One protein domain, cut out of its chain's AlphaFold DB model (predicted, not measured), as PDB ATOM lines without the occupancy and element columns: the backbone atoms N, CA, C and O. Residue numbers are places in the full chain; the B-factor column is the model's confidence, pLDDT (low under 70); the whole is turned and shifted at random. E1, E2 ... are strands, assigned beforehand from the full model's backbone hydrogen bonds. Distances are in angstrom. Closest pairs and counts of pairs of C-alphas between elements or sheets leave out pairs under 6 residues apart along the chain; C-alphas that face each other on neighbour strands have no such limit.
ATOM      1  N   SER A  25      15.443  11.941  53.254       82.00
ATOM      2  CA  SER A  25      15.891  10.701  52.634       82.00
ATOM      3  C   SER A  25      17.368  10.805  52.309       82.00
ATOM      4  O   SER A  25      17.790  11.728  51.610       82.00
ATOM      5  N   VAL A  26      18.139   9.831  52.783       94.62
ATOM      6  CA  VAL A  26      19.498   9.583  52.309       94.62
ATOM      7  C   VAL A  26      19.432   8.451  51.294       94.62
ATOM      8  O   VAL A  26      18.856   7.398  51.563       94.62
ATOM      9  N   GLN A  27      20.024   8.672  50.128       95.62
ATOM     10  CA  GLN A  27      20.084   7.712  49.039       95.62
ATOM     11  C   GLN A  27      21.538   7.342  48.747       95.62
ATOM     12  O   GLN A  27      22.358   8.212  48.454       95.62
ATOM     13  N   LEU A  28      21.822   6.039  48.763       96.31
ATOM     14  CA  LEU A  28      22.992   5.461  48.108       96.31
ATOM     15  C   LEU A  28      22.677   5.265  46.623       96.31
ATOM     16  O   LEU A  28      21.628   4.719  46.278       96.31
ATOM     17  N   TYR A  29      23.573   5.711  45.753       95.75
ATOM     18  CA  TYR A  29      23.462   5.554  44.306       95.75
ATOM     19  C   TYR A  29      24.832   5.274  43.696       95.75
ATOM     20  O   TYR A  29      25.867   5.398  44.351       95.75
ATOM     21  N   GLY A  30      24.837   4.889  42.426       94.19
ATOM     22  CA  GLY A  30      26.068   4.676  41.694       94.19
ATOM     23  C   GLY A  30      25.836   4.152  40.289       94.19
ATOM     24  O   GLY A  30      24.710   3.842  39.897       94.19
ATOM     25  N   THR A  31      26.935   4.042  39.562       93.19
ATOM     26  CA  THR A  31      27.036   3.514  38.203       93.19
ATOM     27  C   THR A  31      28.250   2.597  38.125       93.19
ATOM     28  O   THR A  31      29.263   2.820  38.788       93.19
ATOM     29  N   VAL A  32      28.144   1.553  37.307       93.31
ATOM     30  CA  VAL A  32      29.263   0.677  36.955       93.31
ATOM     31  C   VAL A  32      29.303   0.606  35.439       93.31
ATOM     32  O   VAL A  32      28.352   0.121  34.829       93.31
ATOM     33  N   ASP A  33      30.384   1.097  34.847       90.31
ATOM     34  CA  ASP A  33      30.597   1.111  33.403       90.31
ATOM     35  C   ASP A  33      31.881   0.344  33.081       90.31
ATOM     36  O   ASP A  33      32.985   0.712  33.501       90.31
ATOM     37  N   LEU A  34      31.699  -0.758  32.357       90.00
ATOM     38  CA  LEU A  34      32.746  -1.642  31.875       90.00
ATOM     39  C   LEU A  34      32.526  -1.907  30.392       90.00
ATOM     40  O   LEU A  34      31.402  -2.142  29.950       90.00
ATOM     41  N   GLY A  35      33.617  -2.011  29.646       89.00
ATOM     42  CA  GLY A  35      33.564  -2.520  28.282       89.00
ATOM     43  C   GLY A  35      34.922  -2.979  27.789       89.00
ATOM     44  O   GLY A  35      35.944  -2.771  28.433       89.00
ATOM     45  N   ILE A  36      34.926  -3.670  26.657       91.19
ATOM     46  CA  ILE A  36      36.153  -4.165  26.034       91.19
ATOM     47  C   ILE A  36      36.637  -3.096  25.061       91.19
ATOM     48  O   ILE A  36      35.904  -2.703  24.157       91.19
ATOM     49  N   GLU A  37      37.871  -2.646  25.240       88.69
ATOM     50  CA  GLU A  37      38.471  -1.591  24.434       88.69
ATOM     51  C   GLU A  37      39.634  -2.140  23.609       88.69
ATOM     52  O   GLU A  37      40.445  -2.934  24.099       88.69
ATOM     53  N   HIS A  38      39.749  -1.656  22.376       90.75
ATOM     54  CA  HIS A  38      40.913  -1.854  21.524       90.75
ATOM     55  C   HIS A  38      41.537  -0.493  21.215       90.75
ATOM     56  O   HIS A  38      40.916   0.336  20.555       90.75
ATOM     57  N   PHE A  39      42.769  -0.271  21.669       88.00
ATOM     58  CA  PHE A  39      43.538   0.929  21.347       88.00
ATOM     59  C   PHE A  39      44.632   0.591  20.347       88.00
ATOM     60  O   PHE A  39      45.335  -0.405  20.512       88.00
ATOM     61  N   ASN A  40      44.808   1.446  19.344       92.12
ATOM     62  CA  ASN A  40      45.859   1.334  18.342       92.12
ATOM     63  C   ASN A  40      46.405   2.732  18.034       92.12
ATOM     64  O   ASN A  40      45.632   3.647  17.764       92.12
ATOM     65  N   ASN A  41      47.726   2.900  18.091       92.12
ATOM     66  CA  ASN A  41      48.402   4.174  17.818       92.12
ATOM     67  C   ASN A  41      49.259   4.144  16.538       92.12
ATOM     68  O   ASN A  41      50.129   4.991  16.352       92.12
ATOM     69  N   GLY A  42      49.075   3.135  15.687       95.50
ATOM     70  CA  GLY A  42      49.857   2.896  14.473       95.50
ATOM     71  C   GLY A  42      51.192   2.180  14.706       95.50
ATOM     72  O   GLY A  42      51.636   1.446  13.828       95.50
ATOM     73  N   ALA A  43      51.813   2.330  15.881       95.38
ATOM     74  CA  ALA A  43      53.046   1.628  16.257       95.38
ATOM     75  C   ALA A  43      52.785   0.319  17.028       95.38
ATOM     76  O   ALA A  43      53.646  -0.557  17.088       95.38
ATOM     77  N   GLY A  44      51.597   0.173  17.612       95.44
ATOM     78  CA  GLY A  44      51.167  -1.017  18.330       95.44
ATOM     79  C   GLY A  44      49.699  -0.936  18.730       95.44
ATOM     80  O   GLY A  44      49.032   0.081  18.531       95.44
ATOM     81  N   SER A  45      49.198  -2.026  19.307       95.38
ATOM     82  CA  SER A  45      47.815  -2.111  19.773       95.38
ATOM     83  C   SER A  45      47.687  -2.876  21.080       95.38
ATOM     84  O   SER A  45      48.482  -3.776  21.353       95.38
ATOM     85  N   VAL A  46      46.642  -2.579  21.845       90.31
ATOM     86  CA  VAL A  46      46.298  -3.280  23.083       90.31
ATOM     87  C   VAL A  46      44.793  -3.522  23.155       90.31
ATOM     88  O   VAL A  46      44.000  -2.642  22.830       90.31
ATOM     89  N   ASN A  47      44.411  -4.718  23.606       90.94
ATOM     90  CA  ASN A  47      43.052  -5.016  24.046       90.94
ATOM     91  C   ASN A  47      43.025  -4.979  25.573       90.94
ATOM     92  O   ASN A  47      43.884  -5.593  26.209       90.94
ATOM     93  N   LYS A  48      42.053  -4.284  26.162       86.56
ATOM     94  CA  LYS A  48      41.885  -4.225  27.619       86.56
ATOM     95  C   LYS A  48      40.419  -4.194  28.021       86.56
ATOM     96  O   LYS A  48      39.550  -3.852  27.224       86.56
ATOM     97  N   LEU A  49      40.163  -4.531  29.282       87.88
ATOM     98  CA  LEU A  49      38.905  -4.185  29.930       87.88
ATOM     99  C   LEU A  49      38.989  -2.720  30.380       87.88
ATOM    100  O   LEU A  49      39.856  -2.369  31.184       87.88
ATOM    101  N   GLY A  50      38.121  -1.883  29.831       84.75
ATOM    102  CA  GLY A  50      37.958  -0.475  30.159       84.75
ATOM    103  C   GLY A  50      37.023  -0.243  31.339       84.75
ATOM    104  O   GLY A  50      36.200  -1.094  31.674       84.75
ATOM    105  N   ASN A  51      37.166   0.928  31.952       86.50
ATOM    106  CA  ASN A  51      36.307   1.451  33.008       86.50
ATOM    107  C   ASN A  51      35.867   2.855  32.610       86.50
ATOM    108  O   ASN A  51      36.713   3.657  32.218       86.50
ATOM    109  N   GLY A  52      34.588   3.166  32.787       83.25
ATOM    110  CA  GLY A  52      34.085   4.509  32.536       83.25
ATOM    111  C   GLY A  52      34.146   4.915  31.066       83.25
ATOM    112  O   GLY A  52      34.708   5.959  30.732       83.25
ATOM    113  N   ILE A  53      33.652   4.049  30.176       83.19
ATOM    114  CA  ILE A  53      33.739   4.274  28.729       83.19
ATOM    115  C   ILE A  53      32.692   5.301  28.290       83.19
ATOM    116  O   ILE A  53      33.030   6.229  27.557       83.19
ATOM    117  N   LEU A  54      31.443   5.145  28.744       82.25
ATOM    118  CA  LEU A  54      30.340   6.064  28.448       82.25
ATOM    119  C   LEU A  54      29.968   6.947  29.638       82.25
ATOM    120  O   LEU A  54      29.513   8.066  29.440       82.25
ATOM    121  N   ASN A  55      30.090   6.424  30.857       85.00
ATOM    122  CA  ASN A  55      29.828   7.155  32.090       85.00
ATOM    123  C   ASN A  55      30.840   6.732  33.149       85.00
ATOM    124  O   ASN A  55      31.160   5.550  33.227       85.00
ATOM    125  N   PRO A  56      31.291   7.615  34.049       85.88
ATOM    126  CA  PRO A  56      32.208   7.223  35.110       85.88
ATOM    127  C   PRO A  56      31.580   6.153  36.018       85.88
ATOM    128  O   PRO A  56      30.412   6.255  36.394       85.88
ATOM    129  N   SER A  57      32.367   5.157  36.432       89.56
ATOM    130  CA  SER A  57      31.977   4.230  37.502       89.56
ATOM    131  C   SER A  57      32.082   4.936  38.851       89.56
ATOM    132  O   SER A  57      33.183   5.301  39.281       89.56
ATOM    133  N   VAL A  58      30.947   5.155  39.515       92.38
ATOM    134  CA  VAL A  58      30.881   5.911  40.772       92.38
ATOM    135  C   VAL A  58      29.994   5.240  41.806       92.38
ATOM    136  O   VAL A  58      29.032   4.550  41.483       92.38
ATOM    137  N   ILE A  59      30.301   5.489  43.073       94.50
ATOM    138  CA  ILE A  59      29.400   5.252  44.199       94.50
ATOM    139  C   ILE A  59      29.270   6.549  44.990       94.50
ATOM    140  O   ILE A  59      30.262   7.241  45.235       94.50
ATOM    141  N   GLY A  60      28.049   6.894  45.381       96.00
ATOM    142  CA  GLY A  60      27.776   8.152  46.051       96.00
ATOM    143  C   GLY A  60      26.611   8.088  47.022       96.00
ATOM    144  O   GLY A  60      25.740   7.222  46.945       96.00
ATOM    145  N   LEU A  61      26.608   9.045  47.942       97.31
ATOM    146  CA  LEU A  61      25.515   9.311  48.867       97.31
ATOM    147  C   LEU A  61      24.984  10.709  48.588       97.31
ATOM    148  O   LEU A  61      25.754  11.646  48.378       97.31
ATOM    149  N   LYS A  62      23.667  10.864  48.595       97.25
ATOM    150  CA  LYS A  62      23.029  12.179  48.569       97.25
ATOM    151  C   LYS A  62      21.834  12.204  49.495       97.25
ATOM    152  O   LYS A  62      21.228  11.168  49.761       97.25
ATOM    153  N   GLY A  63      21.480  13.387  49.957       96.62
ATOM    154  CA  GLY A  63      20.289  13.577  50.761       96.62
ATOM    155  C   GLY A  63      19.819  15.014  50.732       96.62
ATOM    156  O   GLY A  63      20.578  15.922  50.388       96.62
ATOM    157  N   GLN A  64      18.554  15.192  51.085       96.31
ATOM    158  CA  GLN A  64      17.908  16.489  51.192       96.31
ATOM    159  C   GLN A  64      16.962  16.472  52.391       96.31
ATOM    160  O   GLN A  64      16.249  15.491  52.612       96.31
ATOM    161  N   GLU A  65      16.975  17.557  53.152       96.00
ATOM    162  CA  GLU A  65      16.100  17.797  54.293       96.00
ATOM    163  C   GLU A  65      15.382  19.132  54.079       96.00
ATOM    164  O   GLU A  65      16.008  20.159  53.799       96.00
ATOM    165  N   ASP A  66      14.053  19.102  54.156       95.50
ATOM    166  CA  ASP A  66      13.222  20.302  54.112       95.50
ATOM    167  C   ASP A  66      13.272  20.989  55.482       95.50
ATOM    168  O   ASP A  66      12.909  20.395  56.498       95.50
ATOM    169  N   LEU A  67      13.742  22.238  55.503       94.69
ATOM    170  CA  LEU A  67      13.839  23.058  56.712       94.69
ATOM    171  C   LEU A  67      12.544  23.847  56.975       94.69
ATOM    172  O   LEU A  67      12.444  24.561  57.974       94.69
ATOM    173  N   GLY A  68      11.556  23.733  56.085       93.62
ATOM    174  CA  GLY A  68      10.346  24.540  56.070       93.62
ATOM    175  C   GLY A  68      10.547  25.894  55.384       93.62
ATOM    176  O   GLY A  68      11.653  26.307  55.031       93.62
ATOM    177  N   GLY A  69       9.440  26.607  55.154       94.31
ATOM    178  CA  GLY A  69       9.474  27.957  54.573       94.31
ATOM    179  C   GLY A  69      10.043  28.028  53.149       94.31
ATOM    180  O   GLY A  69      10.584  29.061  52.769       94.31
ATOM    181  N   GLY A  70       9.964  26.935  52.380       94.81
ATOM    182  CA  GLY A  70      10.492  26.861  51.012       94.81
ATOM    183  C   GLY A  70      12.014  26.700  50.928       94.81
ATOM    184  O   GLY A  70      12.578  26.855  49.848       94.81
ATOM    185  N   THR A  71      12.688  26.403  52.045       97.12
ATOM    186  CA  THR A  71      14.140  26.190  52.099       97.12
ATOM    187  C   THR A  71      14.462  24.742  52.437       97.12
ATOM    188  O   THR A  71      13.882  24.156  53.341       97.12
ATOM    189  N   SER A  72      15.455  24.180  51.756       96.94
ATOM    190  CA  SER A  72      15.990  22.851  52.046       96.94
ATOM    191  C   SER A  72      17.510  22.873  52.122       96.94
ATOM    192  O   SER A  72      18.163  23.665  51.439       96.94
ATOM    193  N   VAL A  73      18.071  21.987  52.941       97.50
ATOM    194  CA  VAL A  73      19.500  21.667  52.957       97.50
ATOM    195  C   VAL A  73      19.730  20.377  52.182       97.50
ATOM    196  O   VAL A  73      18.897  19.472  52.208       97.50
ATOM    197  N   PHE A  74      20.848  20.280  51.472       97.81
ATOM    198  CA  PHE A  74      21.223  19.073  50.743       97.81
ATOM    199  C   PHE A  74      22.718  18.795  50.846       97.81
ATOM    200  O   PHE A  74      23.523  19.696  51.091       97.81
ATOM    201  N   PHE A  75      23.088  17.539  50.618       98.19
ATOM    202  CA  PHE A  75      24.474  17.124  50.443       98.19
ATOM    203  C   PHE A  75      24.591  16.092  49.321       98.19
ATOM    204  O   PHE A  75      23.642  15.359  49.027       98.19
ATOM    205  N   GLN A  76      25.777  16.008  48.724       97.94
ATOM    206  CA  GLN A  76      26.137  14.963  47.769       97.94
ATOM    207  C   GLN A  76      27.628  14.665  47.881       97.94
ATOM    208  O   GLN A  76      28.447  15.581  47.830       97.94
ATOM    209  N   THR A  77      27.983  13.390  48.013       96.88
ATOM    210  CA  THR A  77      29.372  12.922  48.023       96.88
ATOM    211  C   THR A  77      29.541  11.733  47.080       96.88
ATOM    212  O   THR A  77      28.682  10.857  47.016       96.88
ATOM    213  N   GLU A  78      30.638  11.705  46.324       95.19
ATOM    214  CA  GLU A  78      30.886  10.735  45.254       95.19
ATOM    215  C   GLU A  78      32.342  10.265  45.224       95.19
ATOM    216  O   GLU A  78      33.285  11.060  45.241       95.19
ATOM    217  N   THR A  79      32.523   8.956  45.079       91.50
ATOM    218  CA  THR A  79      33.812   8.298  44.850       91.50
ATOM    219  C   THR A  79      33.784   7.628  43.481       91.50
ATOM    220  O   THR A  79      32.917   6.786  43.251       91.50
ATOM    221  N   SER A  80      34.725   7.954  42.584       89.25
ATOM    222  CA  SER A  80      34.971   7.071  41.434       89.25
ATOM    223  C   SER A  80      35.781   5.858  41.869       89.25
ATOM    224  O   SER A  80      36.607   5.962  42.776       89.25
ATOM    225  N   PHE A  81      35.608   4.736  41.179       86.38
ATOM    226  CA  PHE A  81      36.438   3.550  41.374       86.38
ATOM    227  C   PHE A  81      36.751   2.865  40.040       86.38
ATOM    228  O   PHE A  81      36.018   3.015  39.065       86.38
ATOM    229  N   CYS A  82      37.842   2.092  39.996       86.00
ATOM    230  CA  CYS A  82      38.177   1.264  38.837       86.00
ATOM    231  C   CYS A  82      37.306  -0.001  38.843       86.00
ATOM    232  O   CYS A  82      37.631  -0.975  39.527       86.00
ATOM    233  N   ALA A  83      36.204  -0.021  38.092       88.25
ATOM    234  CA  ALA A  83      35.347  -1.207  38.010       88.25
ATOM    235  C   ALA A  83      36.071  -2.423  37.401       88.25
ATOM    236  O   ALA A  83      35.730  -3.564  37.701       88.25
ATOM    237  N   ASN A  84      37.092  -2.189  36.569       86.50
ATOM    238  CA  ASN A  84      37.930  -3.221  35.951       86.50
ATOM    239  C   ASN A  84      39.057  -3.726  36.876       86.50
ATOM    240  O   ASN A  84      39.859  -4.563  36.463       86.50
ATOM    241  N   GLY A  85      39.114  -3.237  38.120       81.06
ATOM    242  CA  GLY A  85      40.178  -3.527  39.076       81.06
ATOM    243  C   GLY A  85      41.469  -2.749  38.805       81.06
ATOM    244  O   GLY A  85      41.580  -1.973  37.859       81.06
ATOM    245  N   VAL A  86      42.468  -2.950  39.668       72.62
ATOM    246  CA  VAL A  86      43.812  -2.367  39.527       72.62
ATOM    247  C   VAL A  86      44.790  -3.503  39.240       72.62
ATOM    248  O   VAL A  86      44.834  -4.482  39.984       72.62
ATOM    249  N   ALA A  87      45.558  -3.397  38.152       64.94
ATOM    250  CA  ALA A  87      46.546  -4.413  37.802       64.94
ATOM    251  C   ALA A  87      47.606  -4.560  38.918       64.94
ATOM    252  O   ALA A  87      48.024  -3.548  39.493       64.94
ATOM    253  N   PRO A  88      48.085  -5.782  39.220       55.81
ATOM    254  CA  PRO A  88      49.148  -5.985  40.202       55.81
ATOM    255  C   PRO A  88      50.383  -5.130  39.879       55.81
ATOM    256  O   PRO A  88      50.923  -5.208  38.778       55.81
ATOM    257  N   GLY A  89      50.825  -4.307  40.836       55.09
ATOM    258  CA  GLY A  89      51.984  -3.416  40.682       55.09
ATOM    259  C   GLY A  89      51.675  -2.008  40.158       55.09
ATOM    260  O   GLY A  89      52.575  -1.171  40.140       55.09
ATOM    261  N   ALA A  90      50.427  -1.698  39.790       61.84
ATOM    262  CA  ALA A  90      50.016  -0.324  39.509       61.84
ATOM    263  C   ALA A  90      49.785   0.431  40.832       61.84
ATOM    264  O   ALA A  90      48.900   0.085  41.611       61.84
ATOM    265  N   THR A  91      50.609   1.443  41.118       51.53
ATOM    266  CA  THR A  91      50.654   2.102  42.436       51.53
ATOM    267  C   THR A  91      49.657   3.240  42.631       51.53
ATOM    268  O   THR A  91      49.546   3.716  43.754       51.53
ATOM    269  N   SER A  92      48.912   3.689  41.617       50.84
ATOM    270  CA  SER A  92      47.855   4.708  41.753       50.84
ATOM    271  C   SER A  92      47.081   4.879  40.449       50.84
ATOM    272  O   SER A  92      47.699   4.823  39.393       50.84
ATOM    273  N   ALA A  93      45.767   5.126  40.556       46.59
ATOM    274  CA  ALA A  93      44.960   6.170  39.889       46.59
ATOM    275  C   ALA A  93      45.208   6.572  38.411       46.59
ATOM    276  O   ALA A  93      44.683   7.591  37.973       46.59
ATOM    277  N   SER A  94      45.981   5.822  37.628       45.75
ATOM    278  CA  SER A  94      46.358   6.172  36.252       45.75
ATOM    279  C   SER A  94      45.399   5.627  35.198       45.75
ATOM    280  O   SER A  94      45.541   5.940  34.018       45.75
ATOM    281  N   ALA A  95      44.397   4.844  35.599       52.72
ATOM    282  CA  ALA A  95      43.258   4.577  34.741       52.72
ATOM    283  C   ALA A  95      42.290   5.764  34.841       52.72
ATOM    284  O   ALA A  95      41.867   6.169  35.928       52.72
ATOM    285  N   GLN A  96      41.985   6.339  33.680       53.41
ATOM    286  CA  GLN A  96      40.950   7.346  33.495       53.41
ATOM    287  C   GLN A  96      39.705   6.949  34.316       53.41
ATOM    288  O   GLN A  96      39.288   5.790  34.313       53.41
ATOM    289  N   PHE A  97      39.176   7.889  35.102       62.41
ATOM    290  CA  PHE A  97      38.026   7.689  36.001       62.41
ATOM    291  C   PHE A  97      38.216   6.793  37.235       62.41
ATOM    292  O   PHE A  97      37.231   6.463  37.888       62.41
ATOM    293  N   CYS A  98      39.442   6.490  37.663       72.19
ATOM    294  CA  CYS A  98      39.665   5.799  38.941       72.19
ATOM    295  C   CYS A  98      39.562   6.682  40.199       72.19
ATOM    296  O   CYS A  98      39.655   6.158  41.305       72.19
ATOM    297  N   GLY A  99      39.302   7.988  40.034       66.88
ATOM    298  CA  GLY A  99      39.023   8.948  41.112       66.88
ATOM    299  C   GLY A  99      40.247   9.264  41.987       66.88
ATOM    300  O   GLY A  99      41.117   8.419  42.170       66.88
ATOM    301  N   PRO A 100      40.353  10.468  42.578       68.75
ATOM    302  CA  PRO A 100      41.510  10.832  43.402       68.75
ATOM    303  C   PRO A 100      41.440  10.263  44.836       68.75
ATOM    304  O   PRO A 100      42.108  10.768  45.733       68.75
ATOM    305  N   GLY A 101      40.618   9.232  45.072       79.00
ATOM    306  CA  GLY A 101      40.348   8.650  46.388       79.00
ATOM    307  C   GLY A 101      38.890   8.792  46.839       79.00
ATOM    308  O   GLY A 101      38.005   9.174  46.069       79.00
ATOM    309  N   PHE A 102      38.641   8.454  48.107       86.50
ATOM    310  CA  PHE A 102      37.311   8.483  48.718       86.50
ATOM    311  C   PHE A 102      36.714   9.897  48.713       86.50
ATOM    312  O   PHE A 102      37.363  10.850  49.136       86.50
ATOM    313  N   MET A 103      35.474  10.022  48.236       89.31
ATOM    314  CA  MET A 103      34.740  11.285  48.069       89.31
ATOM    315  C   MET A 103      35.480  12.328  47.206       89.31
ATOM    316  O   MET A 103      35.331  13.535  47.389       89.31
TER     317      MET A 103
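AT A GLANCE: This is residues 25 to 103 of the 286 residues of the protein "Porin_4 domain-containing protein" of Thiomonas sp. SCN 64-16 (UniProt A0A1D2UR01). A long, thin ribbon joins a twisted sheet, E1 - E4 - E5, end to end with the hairpin sheet E2 - E3; a looping tail, residues 81 to 103, folds beside its middle. The 79 printed residues hold five named strands, E1 to E5 along the chain, and no named helix: all strand, both sheets antiparallel. It is a rod of 64 by 24 by 16 A, only just extended, close to loose, with a radius of gyration of the C-alphas of 17.7 A.

HOW THE PARTS SIT: Inner strand E4, residues 58 to 68, neighbours edge strands E1, residues 25 to 31, and E5, residues 71 to 80. Within hydrogen-bond range are N 60 and O 29, 2.8 A, and, in the hairpin E4 and E5, N 61 and O 77, 2.9 A. E1 runs on into E2, residues 34 to 40, at 35 degrees. E2 and E3, residues 45 to 51, form a hairpin, with N 50 and O 35 2.7 A apart.

IN THESE COORDINATES: E4 spans 31.7 A, E5 30.2 A, E1 19.6 A, E2 19.1 A and E3 17.9 A. E1 begins at C-alpha 25 (15.891, 10.701, 52.634); E5 ends at C-alpha 80 (34.971, 7.071, 41.434).

THE WHOLE: The farthest C-alphas, Ala 43 and Gly 69, are 63.7 A apart. Residues 40 to 45 stand free. The printed part has no cut, and no link is long. Residues 87 to 97 and 99 to 100 have pLDDT under 70.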